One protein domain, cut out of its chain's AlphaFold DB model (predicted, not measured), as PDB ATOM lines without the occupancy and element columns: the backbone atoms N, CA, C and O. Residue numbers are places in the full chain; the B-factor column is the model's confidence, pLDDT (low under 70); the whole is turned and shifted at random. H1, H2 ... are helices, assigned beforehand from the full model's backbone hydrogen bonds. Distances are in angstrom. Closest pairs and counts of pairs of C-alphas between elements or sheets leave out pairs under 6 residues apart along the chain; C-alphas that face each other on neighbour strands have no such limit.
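Overview. This is residues 452 to 550 of the 670 residues of the protein "DUF1311 domain-containing protein" of Gemmatimonadales bacterium (UniProt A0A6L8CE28). Look for three long helices, H1, H2 and H3, in an up-and-down bundle, each running against the one before it, their centres making a triangle. Two short helices, H4 and H5, make a hairpin set steeply across H3, on the side away from H2. The printed part has 99 residues with five named helices, H1 to H5 in chain order, and no named strand; its class is all helix. It is compact, with a radius of gyration of the C-alphas of 14.0 A and spans of 42 by 32 by 24 A.

Along the chain. Find C-alpha 452 at (10.605, 34.043, -46.163); from there H1 runs to residue 466, 21.3 A on. H2, residues 472 to 489, covers 25.5 A. H3, residues 498 to 516, begins at (12.658, 23.109, -43.398) and covers 27.1 A. H4, residues 528 to 536, covers 13.0 A, and H5, residues 541 to 550, covers 14.2 A, ending at (-7.998, 39.131, -42.135).

Arrangement. Start at the hub, H3, which touches the other four helices. It touches H1 at Leu 509 and Met 456, the closest C-alphas at 5.6 A, the same way at a shallow tilt of 20 degrees. H2 and H3 form a hairpin, closest at C-alphas 486 and 501, 6.5 A. H5 touches residues 506 to 510 of H3 at a steep tilt of 51 degrees, closest at C-alphas 545 and 510, 6.6 A. H2 is apart from H4 and H5. In H1, H2, H3 and H5 every O i to N i+4 pair is within hydrogen-bond range; in H4 1 of 5 is, beside 3 of 6 O i to N i+3 pairs.

Size, cuts and confidence. The C-alphas farthest apart, of Gly 468 and Asn 494, are 42.6 A apart. The printed part has no cut, and the link from H3 to H4 is long, with 11 residues. Look for low confidence, pLDDT under 70, at residues 522 to 550.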
ATOM      1  N   GLY A 452      11.115  33.739 -47.503       89.38
ATOM      2  CA  GLY A 452      10.605  34.043 -46.163       89.38
ATOM      3  C   GLY A 452      11.601  34.823 -45.302       89.38
ATOM      4  O   GLY A 452      11.210  35.750 -44.589       89.38
ATOM      5  N   ASP A 453      12.890  34.503 -45.415       95.56
ATOM      6  CA  ASP A 453      13.961  35.234 -44.740       95.56
ATOM      7  C   ASP A 453      14.118  36.669 -45.261       95.56
ATOM      8  O   ASP A 453      14.250  37.613 -44.470       95.56
ATOM      9  N   PHE A 454      14.060  36.845 -46.582       93.00
ATOM     10  CA  PHE A 454      14.154  38.151 -47.226       93.00
ATOM     11  C   PHE A 454      12.985  39.065 -46.857       93.00
ATOM     12  O   PHE A 454      13.211  40.176 -46.377       93.00
ATOM     13  N   GLU A 455      11.744  38.591 -46.999       89.00
ATOM     14  CA  GLU A 455      10.546  39.374 -46.668       89.00
ATOM     15  C   GLU A 455      10.537  39.810 -45.198       89.00
ATOM     16  O   GLU A 455      10.220  40.959 -44.875       89.00
ATOM     17  N   MET A 456      10.928  38.906 -44.296       95.75
ATOM     18  CA  MET A 456      11.058  39.198 -42.872       95.75
ATOM     19  C   MET A 456      12.122  40.274 -42.617       95.75
ATOM     20  O   MET A 456      11.887  41.206 -41.840       95.75
ATOM     21  N   SER A 457      13.267  40.176 -43.294       95.94
ATOM     22  CA  SER A 457      14.386  41.108 -43.138       95.94
ATOM     23  C   SER A 457      14.082  42.502 -43.690       95.94
ATOM     24  O   SER A 457      14.449  43.487 -43.045       95.94
ATOM     25  N   GLU A 458      13.369  42.606 -44.815       91.69
ATOM     26  CA  GLU A 458      12.903  43.895 -45.345       91.69
ATOM     27  C   GLU A 458      11.952  44.585 -44.368       91.69
ATOM     28  O   GLU A 458      12.202  45.724 -43.968       91.69
ATOM     29  N   LEU A 459      10.915  43.878 -43.905       93.12
ATOM     30  CA  LEU A 459       9.945  44.439 -42.963       93.12
ATOM     31  C   LEU A 459      10.613  44.864 -41.648       93.12
ATOM     32  O   LEU A 459      10.309  45.924 -41.100       93.12
ATOM     33  N   TYR A 460      11.551  44.064 -41.138       97.06
ATOM     34  CA  TYR A 460      12.341  44.437 -39.968       97.06
ATOM     35  C   TYR A 460      13.205  45.685 -40.228       97.06
ATOM     36  O   TYR A 460      13.266  46.568 -39.370       97.06
ATOM     37  N   GLY A 461      13.840  45.789 -41.398       94.31
ATOM     38  CA  GLY A 461      14.624  46.958 -41.806       94.31
ATOM     39  C   GLY A 461      13.789  48.241 -41.866       94.31
ATOM     40  O   GLY A 461      14.186  49.258 -41.289       94.31
ATOM     41  N   GLU A 462      12.605  48.177 -42.483       92.00
ATOM     42  CA  GLU A 462      11.624  49.272 -42.505       92.00
ATOM     43  C   GLU A 462      11.215  49.693 -41.089       92.00
ATOM     44  O   GLU A 462      11.165  50.884 -40.763       92.00
ATOM     45  N   LEU A 463      10.941  48.717 -40.220       95.25
ATOM     46  CA  LEU A 463      10.533  48.971 -38.843       95.25
ATOM     47  C   LEU A 463      11.634  49.640 -38.039       95.25
ATOM     48  O   LEU A 463      11.376  50.650 -37.398       95.25
ATOM     49  N   VAL A 464      12.864  49.138 -38.106       95.88
ATOM     50  CA  VAL A 464      14.007  49.748 -37.413       95.88
ATOM     51  C   VAL A 464      14.206  51.208 -37.838       95.88
ATOM     52  O   VAL A 464      14.566  52.028 -36.998       95.88
ATOM     53  N   GLY A 465      13.941  51.551 -39.104       89.69
ATOM     54  CA  GLY A 465      14.027  52.928 -39.600       89.69
ATOM     55  C   GLY A 465      12.832  53.828 -39.254       89.69
ATOM     56  O   GLY A 465      12.973  55.050 -39.277       89.69
ATOM     57  N   SER A 466      11.668  53.253 -38.941       93.12
ATOM     58  CA  SER A 466      10.410  53.993 -38.736       93.12
ATOM     59  C   SER A 466       9.942  54.056 -37.281       93.12
ATOM     60  O   SER A 466       9.219  54.985 -36.910       93.12
ATOM     61  N   VAL A 467      10.349  53.112 -36.429       91.62
ATOM     62  CA  VAL A 467      10.000  53.136 -35.005       91.62
ATOM     63  C   VAL A 467      10.828  54.187 -34.260       91.62
ATOM     64  O   VAL A 467      12.012  54.381 -34.514       91.62
ATOM     65  N   GLY A 468      10.206  54.888 -33.308       92.62
ATOM     66  CA  GLY A 468      10.900  55.887 -32.489       92.62
ATOM     67  C   GLY A 468      12.018  55.285 -31.624       92.62
ATOM     68  O   GLY A 468      11.996  54.096 -31.302       92.62
ATOM     69  N   ALA A 469      12.953  56.132 -31.177       94.62
ATOM     70  CA  ALA A 469      14.155  55.732 -30.430       94.62
ATOM     71  C   ALA A 469      13.891  54.873 -29.175       94.62
ATOM     72  O   ALA A 469      14.739  54.073 -28.790       94.62
ATOM     73  N   ASP A 470      12.714  54.994 -28.554       94.62
ATOM     74  CA  ASP A 470      12.335  54.185 -27.388       94.62
ATOM     75  C   ASP A 470      11.898  52.753 -27.760       94.62
ATOM     76  O   ASP A 470      11.998  51.836 -26.943       94.62
ATOM     77  N   ARG A 471      11.412  52.540 -28.992       94.06
ATOM     78  CA  ARG A 471      10.891  51.249 -29.486       94.06
ATOM     79  C   ARG A 471      11.920  50.441 -30.274       94.06
ATOM     80  O   ARG A 471      11.795  49.220 -30.339       94.06
ATOM     81  N   GLU A 472      12.945  51.089 -30.823       96.19
ATOM     82  CA  GLU A 472      14.005  50.416 -31.582       96.19
ATOM     83  C   GLU A 472      14.799  49.394 -30.734       96.19
ATOM     84  O   GLU A 472      14.958  48.256 -31.187       96.19
ATOM     85  N   PRO A 473      15.270  49.698 -29.501       97.19
ATOM     86  CA  PRO A 473      16.067  48.737 -28.734       97.19
ATOM     87  C   PRO A 473      15.310  47.440 -28.387       97.19
ATOM     88  O   PRO A 473      15.897  46.367 -28.571       97.19
ATOM     89  N   PRO A 474      14.033  47.483 -27.948       95.88
ATOM     90  CA  PRO A 474      13.214  46.282 -27.780       95.88
ATOM     91  C   PRO A 474      13.011  45.485 -29.075       95.88
ATOM     92  O   PRO A 474      13.182  44.270 -29.050       95.88
ATOM     93  N   LEU A 475      12.725  46.144 -30.206       96.06
ATOM     94  CA  LEU A 475      12.555  45.475 -31.504       96.06
ATOM     95  C   LEU A 475      13.835  44.736 -31.933       96.06
ATOM     96  O   LEU A 475      13.784  43.591 -32.380       96.06
ATOM     97  N   ARG A 476      15.006  45.359 -31.746       97.81
ATOM     98  CA  ARG A 476      16.303  44.722 -32.032       97.81
ATOM     99  C   ARG A 476      16.597  43.542 -31.108       97.81
ATOM    100  O   ARG A 476      17.261  42.600 -31.533       97.81
ATOM    101  N   ALA A 477      16.193  43.617 -29.840       97.31
ATOM    102  CA  ALA A 477      16.351  42.508 -28.901       97.31
ATOM    103  C   ALA A 477      15.471  41.320 -29.305       97.31
ATOM    104  O   ALA A 477      15.987  40.226 -29.492       97.31
ATOM    105  N   ASP A 478      14.196  41.587 -29.570       96.44
ATOM    106  CA  ASP A 478      13.217  40.605 -30.030       96.44
ATOM    107  C   ASP A 478      13.632  39.933 -31.356       96.44
ATOM    108  O   ASP A 478      13.502  38.720 -31.511       96.44
ATOM    109  N   GLN A 479      14.239  40.678 -32.289       97.75
ATOM    110  CA  GLN A 479      14.790  40.093 -33.519       97.75
ATOM    111  C   GLN A 479      15.975  39.154 -33.262       97.75
ATOM    112  O   GLN A 479      16.071  38.106 -33.900       97.75
ATOM    113  N   ARG A 480      16.883  39.499 -32.340       98.12
ATOM    114  CA  ARG A 480      18.003  38.610 -31.982       98.12
ATOM    115  C   ARG A 480      17.506  37.327 -31.326       98.12
ATOM    116  O   ARG A 480      18.015  36.256 -31.648       98.12
ATOM    117  N   ASP A 481      16.506  37.436 -30.458       97.25
ATOM    118  CA  ASP A 481      15.898  36.285 -29.793       97.25
ATOM    119  C   ASP A 481      15.183  35.377 -30.806       97.25
ATOM    120  O   ASP A 481      15.300  34.154 -30.732       97.25
ATOM    121  N   PHE A 482      14.508  35.962 -31.804       97.62
ATOM    122  CA  PHE A 482      13.916  35.214 -32.912       97.62
ATOM    123  C   PHE A 482      14.958  34.406 -33.700       97.62
ATOM    124  O   PHE A 482      14.754  33.210 -33.903       97.62
ATOM    125  N   LEU A 483      16.067  35.029 -34.118       97.44
ATOM    126  CA  LEU A 483      17.117  34.343 -34.884       97.44
ATOM    127  C   LEU A 483      17.758  33.211 -34.068       97.44
ATOM    128  O   LEU A 483      17.935  32.108 -34.579       97.44
ATOM    129  N   ALA A 484      18.016  33.446 -32.776       97.31
ATOM    130  CA  ALA A 484      18.529  32.413 -31.879       97.31
ATOM    131  C   ALA A 484      17.567  31.217 -31.771       97.31
ATOM    132  O   ALA A 484      18.009  30.072 -31.856       97.31
ATOM    133  N   ARG A 485      16.259  31.485 -31.638       97.31
ATOM    134  CA  ARG A 485      15.212  30.455 -31.589       97.31
ATOM    135  C   ARG A 485      15.093  29.686 -32.904       97.31
ATOM    136  O   ARG A 485      14.987  28.466 -32.882       97.31
ATOM    137  N   ARG A 486      15.142  30.375 -34.048       97.31
ATOM    138  CA  ARG A 486      15.151  29.749 -35.382       97.31
ATOM    139  C   ARG A 486      16.282  28.732 -35.499       97.31
ATOM    140  O   ARG A 486      16.057  27.599 -35.918       97.31
ATOM    141  N   ASP A 487      17.482  29.131 -35.089       96.69
ATOM    142  CA  ASP A 487      18.680  28.312 -35.246       96.69
ATOM    143  C   ASP A 487      18.749  27.132 -34.266       96.69
ATOM    144  O   ASP A 487      19.406  26.129 -34.584       96.69
ATOM    145  N   SER A 488      18.107  27.249 -33.094       97.00
ATOM    146  CA  SER A 488      18.025  26.187 -32.086       97.00
ATOM    147  C   SER A 488      16.876  25.216 -32.328       97.00
ATOM    148  O   SER A 488      17.097  24.009 -32.296       97.00
ATOM    149  N   ASP A 489      15.668  25.724 -32.567       96.81
ATOM    150  CA  ASP A 489      14.440  24.925 -32.517       96.81
ATOM    151  C   ASP A 489      14.248  24.101 -33.790       96.81
ATOM    152  O   ASP A 489      13.709  22.998 -33.737       96.81
ATOM    153  N   CYS A 490      14.726  24.605 -34.931       97.25
ATOM    154  CA  CYS A 490      14.609  23.909 -36.212       97.25
ATOM    155  C   CYS A 490      15.780  22.975 -36.516       97.25
ATOM    156  O   CYS A 490      15.859  22.421 -37.613       97.25
ATOM    157  N   ARG A 491      16.701  22.788 -35.565       95.94
ATOM    158  CA  ARG A 491      17.818  21.855 -35.700       95.94
ATOM    159  C   ARG A 491      17.501  20.546 -34.985       95.94
ATOM    160  O   ARG A 491      17.156  20.540 -33.810       95.94
ATOM    161  N   SER A 492      17.705  19.438 -35.686       91.62
ATOM    162  CA  SER A 492      17.611  18.080 -35.150       91.62
ATOM    163  C   SER A 492      18.900  17.298 -35.416       91.62
ATOM    164  O   SER A 492      19.763  17.748 -36.177       91.62
ATOM    165  N   ASP A 493      19.016  16.101 -34.835       91.88
ATOM    166  CA  ASP A 493      20.119  15.173 -35.131       91.88
ATOM    167  C   ASP A 493      20.152  14.753 -36.617       91.88
ATOM    168  O   ASP A 493      21.209  14.394 -37.132       91.88
ATOM    169  N   ASN A 494      19.019  14.869 -37.323       90.69
ATOM    170  CA  ASN A 494      18.868  14.533 -38.742       90.69
ATOM    171  C   ASN A 494      19.039  15.745 -39.680       90.69
ATOM    172  O   ASN A 494      18.750  15.650 -40.871       90.69
ATOM    173  N   GLY A 495      19.498  16.892 -39.166       94.00
ATOM    174  CA  GLY A 495      19.657  18.128 -39.935       94.00
ATOM    175  C   GLY A 495      18.605  19.186 -39.603       94.00
ATOM    176  O   GLY A 495      18.017  19.185 -38.517       94.00
ATOM    177  N   VAL A 496      18.413  20.141 -40.514       96.62
ATOM    178  CA  VAL A 496      17.475  21.260 -40.333       96.62
ATOM    179  C   VAL A 496      16.103  20.884 -40.875       96.62
ATOM    180  O   VAL A 496      15.973  20.526 -42.045       96.62
ATOM    181  N   ASP A 497      15.078  21.020 -40.040       94.56
ATOM    182  CA  ASP A 497      13.689  20.859 -40.455       94.56
ATOM    183  C   ASP A 497      13.215  22.119 -41.196       94.56
ATOM    184  O   ASP A 497      12.923  23.157 -40.593       94.56
ATOM    185  N   LYS A 498      13.122  22.023 -42.526       93.31
ATOM    186  CA  LYS A 498      12.658  23.109 -43.398       93.31
ATOM    187  C   LYS A 498      11.253  23.601 -43.033       93.31
ATOM    188  O   LYS A 498      11.003  24.806 -43.069       93.31
ATOM    189  N   ARG A 499      10.352  22.702 -42.622       87.12
ATOM    190  CA  ARG A 499       8.974  23.056 -42.238       87.12
ATOM    191  C   ARG A 499       8.955  23.896 -40.969       87.12
ATOM    192  O   ARG A 499       8.207  24.870 -40.885       87.12
ATOM    193  N   CYS A 500       9.819  23.568 -40.009       95.81
ATOM    194  CA  CYS A 500      10.013  24.393 -38.822       95.81
ATOM    195  C   CYS A 500      10.470  25.814 -39.189       95.81
ATOM    196  O   CYS A 500       9.891  26.787 -38.700       95.81
ATOM    197  N   VAL A 501      11.463  25.947 -40.080       96.12
ATOM    198  CA  VAL A 501      12.006  27.258 -40.485       96.12
ATOM    199  C   VAL A 501      10.935  28.106 -41.177       96.12
ATOM    200  O   VAL A 501      10.733  29.261 -40.798       96.12
ATOM    201  N   ALA A 502      10.196  27.525 -42.128       89.19
ATOM    202  CA  ALA A 502       9.123  28.216 -42.844       89.19
ATOM    203  C   ALA A 502       8.026  28.723 -41.889       89.19
ATOM    204  O   ALA A 502       7.624  29.889 -41.952       89.19
ATOM    205  N   ARG A 503       7.600  27.880 -40.936       89.38
ATOM    206  CA  ARG A 503       6.620  28.254 -39.907       89.38
ATOM    207  C   ARG A 503       7.109  29.418 -39.046       89.38
ATOM    208  O   ARG A 503       6.346  30.350 -38.789       89.38
ATOM    209  N   LEU A 504       8.373  29.395 -38.619       94.94
ATOM    210  CA  LEU A 504       8.942  30.474 -37.813       94.94
ATOM    211  C   LEU A 504       9.017  31.802 -38.577       94.94
ATOM    212  O   LEU A 504       8.766  32.842 -37.965       94.94
ATOM    213  N   TYR A 505       9.297  31.798 -39.885       95.38
ATOM    214  CA  TYR A 505       9.237  33.020 -40.697       95.38
ATOM    215  C   TYR A 505       7.822  33.578 -40.808       95.38
ATOM    216  O   TYR A 505       7.625  34.771 -40.568       95.38
ATOM    217  N   ALA A 506       6.830  32.728 -41.080       87.00
ATOM    218  CA  ALA A 506       5.433  33.153 -41.137       87.00
ATOM    219  C   ALA A 506       4.965  33.761 -39.800       87.00
ATOM    220  O   ALA A 506       4.318  34.810 -39.769       87.00
ATOM    221  N   ASP A 507       5.329  33.144 -38.673       88.88
ATOM    222  CA  ASP A 507       4.996  33.661 -37.341       88.88
ATOM    223  C   ASP A 507       5.736  34.975 -37.044       88.88
ATOM    224  O   ASP A 507       5.177  35.895 -36.438       88.88
ATOM    225  N   ARG A 508       6.981  35.109 -37.515       95.88
ATOM    226  CA  ARG A 508       7.763  36.335 -37.343       95.88
ATOM    227  C   ARG A 508       7.197  37.503 -38.132       95.88
ATOM    228  O   ARG A 508       7.121  38.600 -37.581       95.88
ATOM    229  N   LEU A 509       6.791  37.273 -39.376       93.25
ATOM    230  CA  LEU A 509       6.163  38.290 -40.218       93.25
ATOM    231  C   LEU A 509       4.922  38.874 -39.534       93.25
ATOM    232  O   LEU A 509       4.795  40.093 -39.461       93.25
ATOM    233  N   VAL A 510       4.078  38.040 -38.916       87.31
ATOM    234  CA  VAL A 510       2.924  38.512 -38.124       87.31
ATOM    235  C   VAL A 510       3.364  39.382 -36.943       87.31
ATOM    236  O   VAL A 510       2.798  40.453 -36.720       87.31
ATOM    237  N   VAL A 511       4.388  38.966 -36.189       92.00
ATOM    238  CA  VAL A 511       4.909  39.760 -35.060       92.00
ATOM    239  C   VAL A 511       5.429  41.118 -35.534       92.00
ATOM    240  O   VAL A 511       5.112  42.138 -34.924       92.00
ATOM    241  N   LEU A 512       6.188  41.160 -36.629       94.69
ATOM    242  CA  LEU A 512       6.703  42.405 -37.200       94.69
ATOM    243  C   LEU A 512       5.569  43.302 -37.724       94.69
ATOM    244  O   LEU A 512       5.586  44.508 -37.483       94.69
ATOM    245  N   GLN A 513       4.525  42.739 -38.335       89.50
ATOM    246  CA  GLN A 513       3.348  43.520 -38.731       89.50
ATOM    247  C   GLN A 513       2.636  44.143 -37.521       89.50
ATOM    248  O   GLN A 513       2.228  45.297 -37.589       89.50
ATOM    249  N   ARG A 514       2.583  43.469 -36.365       87.94
ATOM    250  CA  ARG A 514       2.070  44.077 -35.115       87.94
ATOM    251  C   ARG A 514       2.977  45.181 -34.571       87.94
ATOM    252  O   ARG A 514       2.513  46.125 -33.936       87.94
ATOM    253  N   TRP A 515       4.288  45.083 -34.794       91.38
ATOM    254  CA  TRP A 515       5.194  46.188 -34.480       91.38
ATOM    255  C   TRP A 515       4.885  47.421 -35.335       91.38
ATOM    256  O   TRP A 515       4.899  48.532 -34.787       91.38
ATOM    257  N   ARG A 516       4.578  47.200 -36.624       90.44
ATOM    258  CA  ARG A 516       4.172  48.220 -37.606       90.44
ATOM    259  C   ARG A 516       2.837  48.849 -37.236       90.44
ATOM    260  O   ARG A 516       2.738  50.071 -37.190       90.44
ATOM    261  N   ASP A 517       1.858  48.011 -36.918       88.12
ATOM    262  CA  ASP A 517       0.510  48.403 -36.539       88.12
ATOM    263  C   ASP A 517       0.096  47.742 -35.210       88.12
ATOM    264  O   ASP A 517      -0.404  46.612 -35.179       88.12
ATOM    265  N   PRO A 518       0.281  48.450 -34.081       84.00
ATOM    266  CA  PRO A 518      -0.104  47.948 -32.764       84.00
ATOM    267  C   PRO A 518      -1.609  47.705 -32.593       84.00
ATOM    268  O   PRO A 518      -1.998  47.079 -31.606       84.00
ATOM    269  N   THR A 519      -2.464  48.199 -33.498       82.81
ATOM    270  CA  THR A 519      -3.920  47.996 -33.402       82.81
ATOM    271  C   THR A 519      -4.334  46.551 -33.693       82.81
ATOM    272  O   THR A 519      -5.412  46.134 -33.282       82.81
ATOM    273  N   LEU A 520      -3.433  45.752 -34.274       77.38
ATOM    274  CA  LEU A 520      -3.637  44.339 -34.596       77.38
ATOM    275  C   LEU A 520      -3.704  43.394 -33.370       77.38
ATOM    276  O   LEU A 520      -3.836  42.190 -33.546       77.38
ATOM    277  N   GLY A 521      -3.618  43.879 -32.125       76.12
ATOM    278  CA  GLY A 521      -3.850  43.079 -30.902       76.12
ATOM    279  C   GLY A 521      -2.830  41.958 -30.595       76.12
ATOM    280  O   GLY A 521      -1.966  41.612 -31.402       76.12
ATOM    281  N   ASP A 522      -2.917  41.356 -29.399       64.75
ATOM    282  CA  ASP A 522      -1.982  40.335 -28.880       64.75
ATOM    283  C   ASP A 522      -2.419  38.884 -29.179       64.75
ATOM    284  O   ASP A 522      -2.407  38.017 -28.313       64.75
ATOM    285  N   GLY A 523      -2.813  38.577 -30.419       52.78
ATOM    286  CA  GLY A 523      -3.380  37.271 -30.775       52.78
ATOM    287  C   GLY A 523      -2.475  36.093 -30.389       52.78
ATOM    288  O   GLY A 523      -1.484  35.822 -31.072       52.78
ATOM    289  N   SER A 524      -2.829  35.402 -29.300       48.56
ATOM    290  CA  SER A 524      -2.181  34.193 -28.766       48.56
ATOM    291  C   SER A 524      -2.866  32.896 -29.217       48.56
ATOM    292  O   SER A 524      -2.562  31.817 -28.710       48.56
ATOM    293  N   ARG A 525      -3.800  32.980 -30.170       47.34
ATOM    294  CA  ARG A 525      -4.608  31.853 -30.644       47.34
ATOM    295  C   ARG A 525      -4.753  31.903 -32.164       47.34
ATOM    296  O   ARG A 525      -5.724  32.446 -32.666       47.34
ATOM    297  N   PHE A 526      -3.781  31.346 -32.879       52.62
ATOM    298  CA  PHE A 526      -3.905  31.067 -34.310       52.62
ATOM    299  C   PHE A 526      -3.549  29.606 -34.575       52.62
ATOM    300  O   PHE A 526      -2.561  29.099 -34.034       52.62
ATOM    301  N   ASP A 527      -4.361  28.928 -35.389       46.34
ATOM    302  CA  ASP A 527      -4.105  27.551 -35.805       46.34
ATOM    303  C   ASP A 527      -3.096  27.543 -36.957       46.34
ATOM    304  O   ASP A 527      -3.408  27.780 -38.122       46.34
ATOM    305  N   THR A 528      -1.846  27.261 -36.612       47.03
ATOM    306  CA  THR A 528      -0.724  27.161 -37.549       47.03
ATOM    307  C   THR A 528      -0.889  26.075 -38.618       47.03
ATOM    308  O   THR A 528      -0.100  26.063 -39.555       47.03
ATOM    309  N   ARG A 529      -1.881  25.173 -38.515       45.91
ATOM    310  CA  ARG A 529      -2.072  24.068 -39.473       45.91
ATOM    311  C   ARG A 529      -2.561  24.526 -40.851       45.91
ATOM    312  O   ARG A 529      -2.061  24.009 -41.839       45.91
ATOM    313  N   TYR A 530      -3.445  25.522 -40.932       42.66
ATOM    314  CA  TYR A 530      -3.944  26.054 -42.215       42.66
ATOM    315  C   TYR A 530      -2.858  26.806 -43.003       42.66
ATOM    316  O   TYR A 530      -2.796  26.767 -44.223       42.66
ATOM    317  N   ALA A 531      -1.925  27.443 -42.294       44.72
ATOM    318  CA  ALA A 531      -0.808  28.128 -42.931       44.72
ATOM    319  C   ALA A 531       0.231  27.173 -43.548       44.72
ATOM    320  O   ALA A 531       1.012  27.618 -44.384       44.72
ATOM    321  N   MET A 532       0.259  25.908 -43.117       51.06
ATOM    322  CA  MET A 532       1.205  24.903 -43.609       51.06
ATOM    323  C   MET A 532       0.783  24.310 -44.954       51.06
ATOM    324  O   MET A 532       1.665  24.053 -45.763       51.06
ATOM    325  N   SER A 533      -0.520  24.162 -45.231       45.88
ATOM    326  CA  SER A 533      -0.980  23.654 -46.535       45.88
ATOM    327  C   SER A 533      -0.583  24.597 -47.672       45.88
ATOM    328  O   SER A 533      -0.024  24.165 -48.665       45.88
ATOM    329  N   ILE A 534      -0.708  25.912 -47.466       47.25
ATOM    330  CA  ILE A 534      -0.305  26.930 -48.454       47.25
ATOM    331  C   ILE A 534       1.210  26.891 -48.756       47.25
ATOM    332  O   ILE A 534       1.627  27.257 -49.851       47.25
ATOM    333  N   LEU A 535       2.048  26.474 -47.797       46.03
ATOM    334  CA  LEU A 535       3.505  26.402 -47.968       46.03
ATOM    335  C   LEU A 535       3.979  25.098 -48.613       46.03
ATOM    336  O   LEU A 535       4.956  25.136 -49.358       46.03
ATOM    337  N   ASP A 536       3.310  23.976 -48.337       46.50
ATOM    338  CA  ASP A 536       3.594  22.699 -49.007       46.50
ATOM    339  C   ASP A 536       3.265  22.781 -50.525       46.50
ATOM    340  O   ASP A 536       3.904  22.086 -51.311       46.50
ATOM    341  N   ASP A 537       2.402  23.720 -50.944       49.19
ATOM    342  CA  ASP A 537       1.970  23.922 -52.342       49.19
ATOM    343  C   ASP A 537       2.678  25.090 -53.077       49.19
ATOM    344  O   ASP A 537       2.279  25.493 -54.171       49.19
ATOM    345  N   GLY A 538       3.723  25.684 -52.486       44.69
ATOM    346  CA  GLY A 538       4.487  26.779 -53.113       44.69
ATOM    347  C   GLY A 538       3.793  28.152 -53.116       44.69
ATOM    348  O   GLY A 538       4.184  29.043 -53.875       44.69
ATOM    349  N   GLY A 539       2.775  28.344 -52.272       49.09
ATOM    350  CA  GLY A 539       2.017  29.588 -52.148       49.09
ATOM    351  C   GLY A 539       2.791  30.762 -51.530       49.09
ATOM    352  O   GLY A 539       3.830  30.619 -50.882       49.09
ATOM    353  N   ASP A 540       2.261  31.971 -51.727       51.97
ATOM    354  CA  ASP A 540       2.882  33.229 -51.306       51.97
ATOM    355  C   ASP A 540       2.754  33.474 -49.782       51.97
ATOM    356  O   ASP A 540       1.653  33.594 -49.232       51.97
ATOM    357  N   LEU A 541       3.890  33.629 -49.088       52.75
ATOM    358  CA  LEU A 541       3.964  33.956 -47.652       52.75
ATOM    359  C   LEU A 541       3.250  35.273 -47.280       52.75
ATOM    360  O   LEU A 541       2.728  35.399 -46.165       52.75
ATOM    361  N   ARG A 542       3.149  36.243 -48.198       53.75
ATOM    362  CA  ARG A 542       2.380  37.485 -48.012       53.75
ATOM    363  C   ARG A 542       0.881  37.258 -48.133       53.75
ATOM    364  O   ARG A 542       0.144  37.850 -47.347       53.75
ATOM    365  N   GLN A 543       0.423  36.392 -49.039       47.06
ATOM    366  CA  GLN A 543      -0.997  36.008 -49.113       47.06
ATOM    367  C   GLN A 543      -1.416  35.265 -47.839       47.06
ATOM    368  O   GLN A 543      -2.471  35.549 -47.275       47.06
ATOM    369  N   ASN A 544      -0.531  34.421 -47.300       51.09
ATOM    370  CA  ASN A 544      -0.706  33.787 -45.991       51.09
ATOM    371  C   ASN A 544      -0.762  34.824 -44.855       51.09
ATOM    372  O   ASN A 544      -1.621  34.750 -43.981       51.09
ATOM    373  N   THR A 545       0.108  35.838 -44.885       47.50
ATOM    374  CA  THR A 545       0.117  36.929 -43.896       47.50
ATOM    375  C   THR A 545      -1.148  37.789 -43.983       47.50
ATOM    376  O   THR A 545      -1.713  38.136 -42.951       47.50
ATOM    377  N   ALA A 546      -1.636  38.093 -45.188       44.34
ATOM    378  CA  ALA A 546      -2.884  38.823 -45.404       44.34
ATOM    379  C   ALA A 546      -4.106  38.013 -44.937       44.34
ATOM    380  O   ALA A 546      -4.941  38.552 -44.216       44.34
ATOM    381  N   ALA A 547      -4.162  36.710 -45.237       45.19
ATOM    382  CA  ALA A 547      -5.188  35.803 -44.717       45.19
ATOM    383  C   ALA A 547      -5.140  35.708 -43.177       45.19
ATOM    384  O   ALA A 547      -6.169  35.805 -42.512       45.19
ATOM    385  N   ARG A 548      -3.938  35.627 -42.588       49.78
ATOM    386  CA  ARG A 548      -3.725  35.646 -41.127       49.78
ATOM    387  C   ARG A 548      -4.158  36.963 -40.474       49.78
ATOM    388  O   ARG A 548      -4.619  36.945 -39.337       49.78
ATOM    389  N   LEU A 549      -4.001  38.096 -41.162       44.41
ATOM    390  CA  LEU A 549      -4.434  39.411 -40.677       44.41
ATOM    391  C   LEU A 549      -5.947  39.619 -40.836       44.41
ATOM    392  O   LEU A 549      -6.557  40.230 -39.963       44.41
ATOM    393  N   ALA A 550      -6.555  39.073 -41.893       42.28
ATOM    394  CA  ALA A 550      -7.998  39.131 -42.135       42.28
ATOM    395  C   ALA A 550      -8.814  38.268 -41.150       42.28
ATOM    396  O   ALA A 550      -9.968  38.576 -40.874       42.28
TER     397      ALA A 550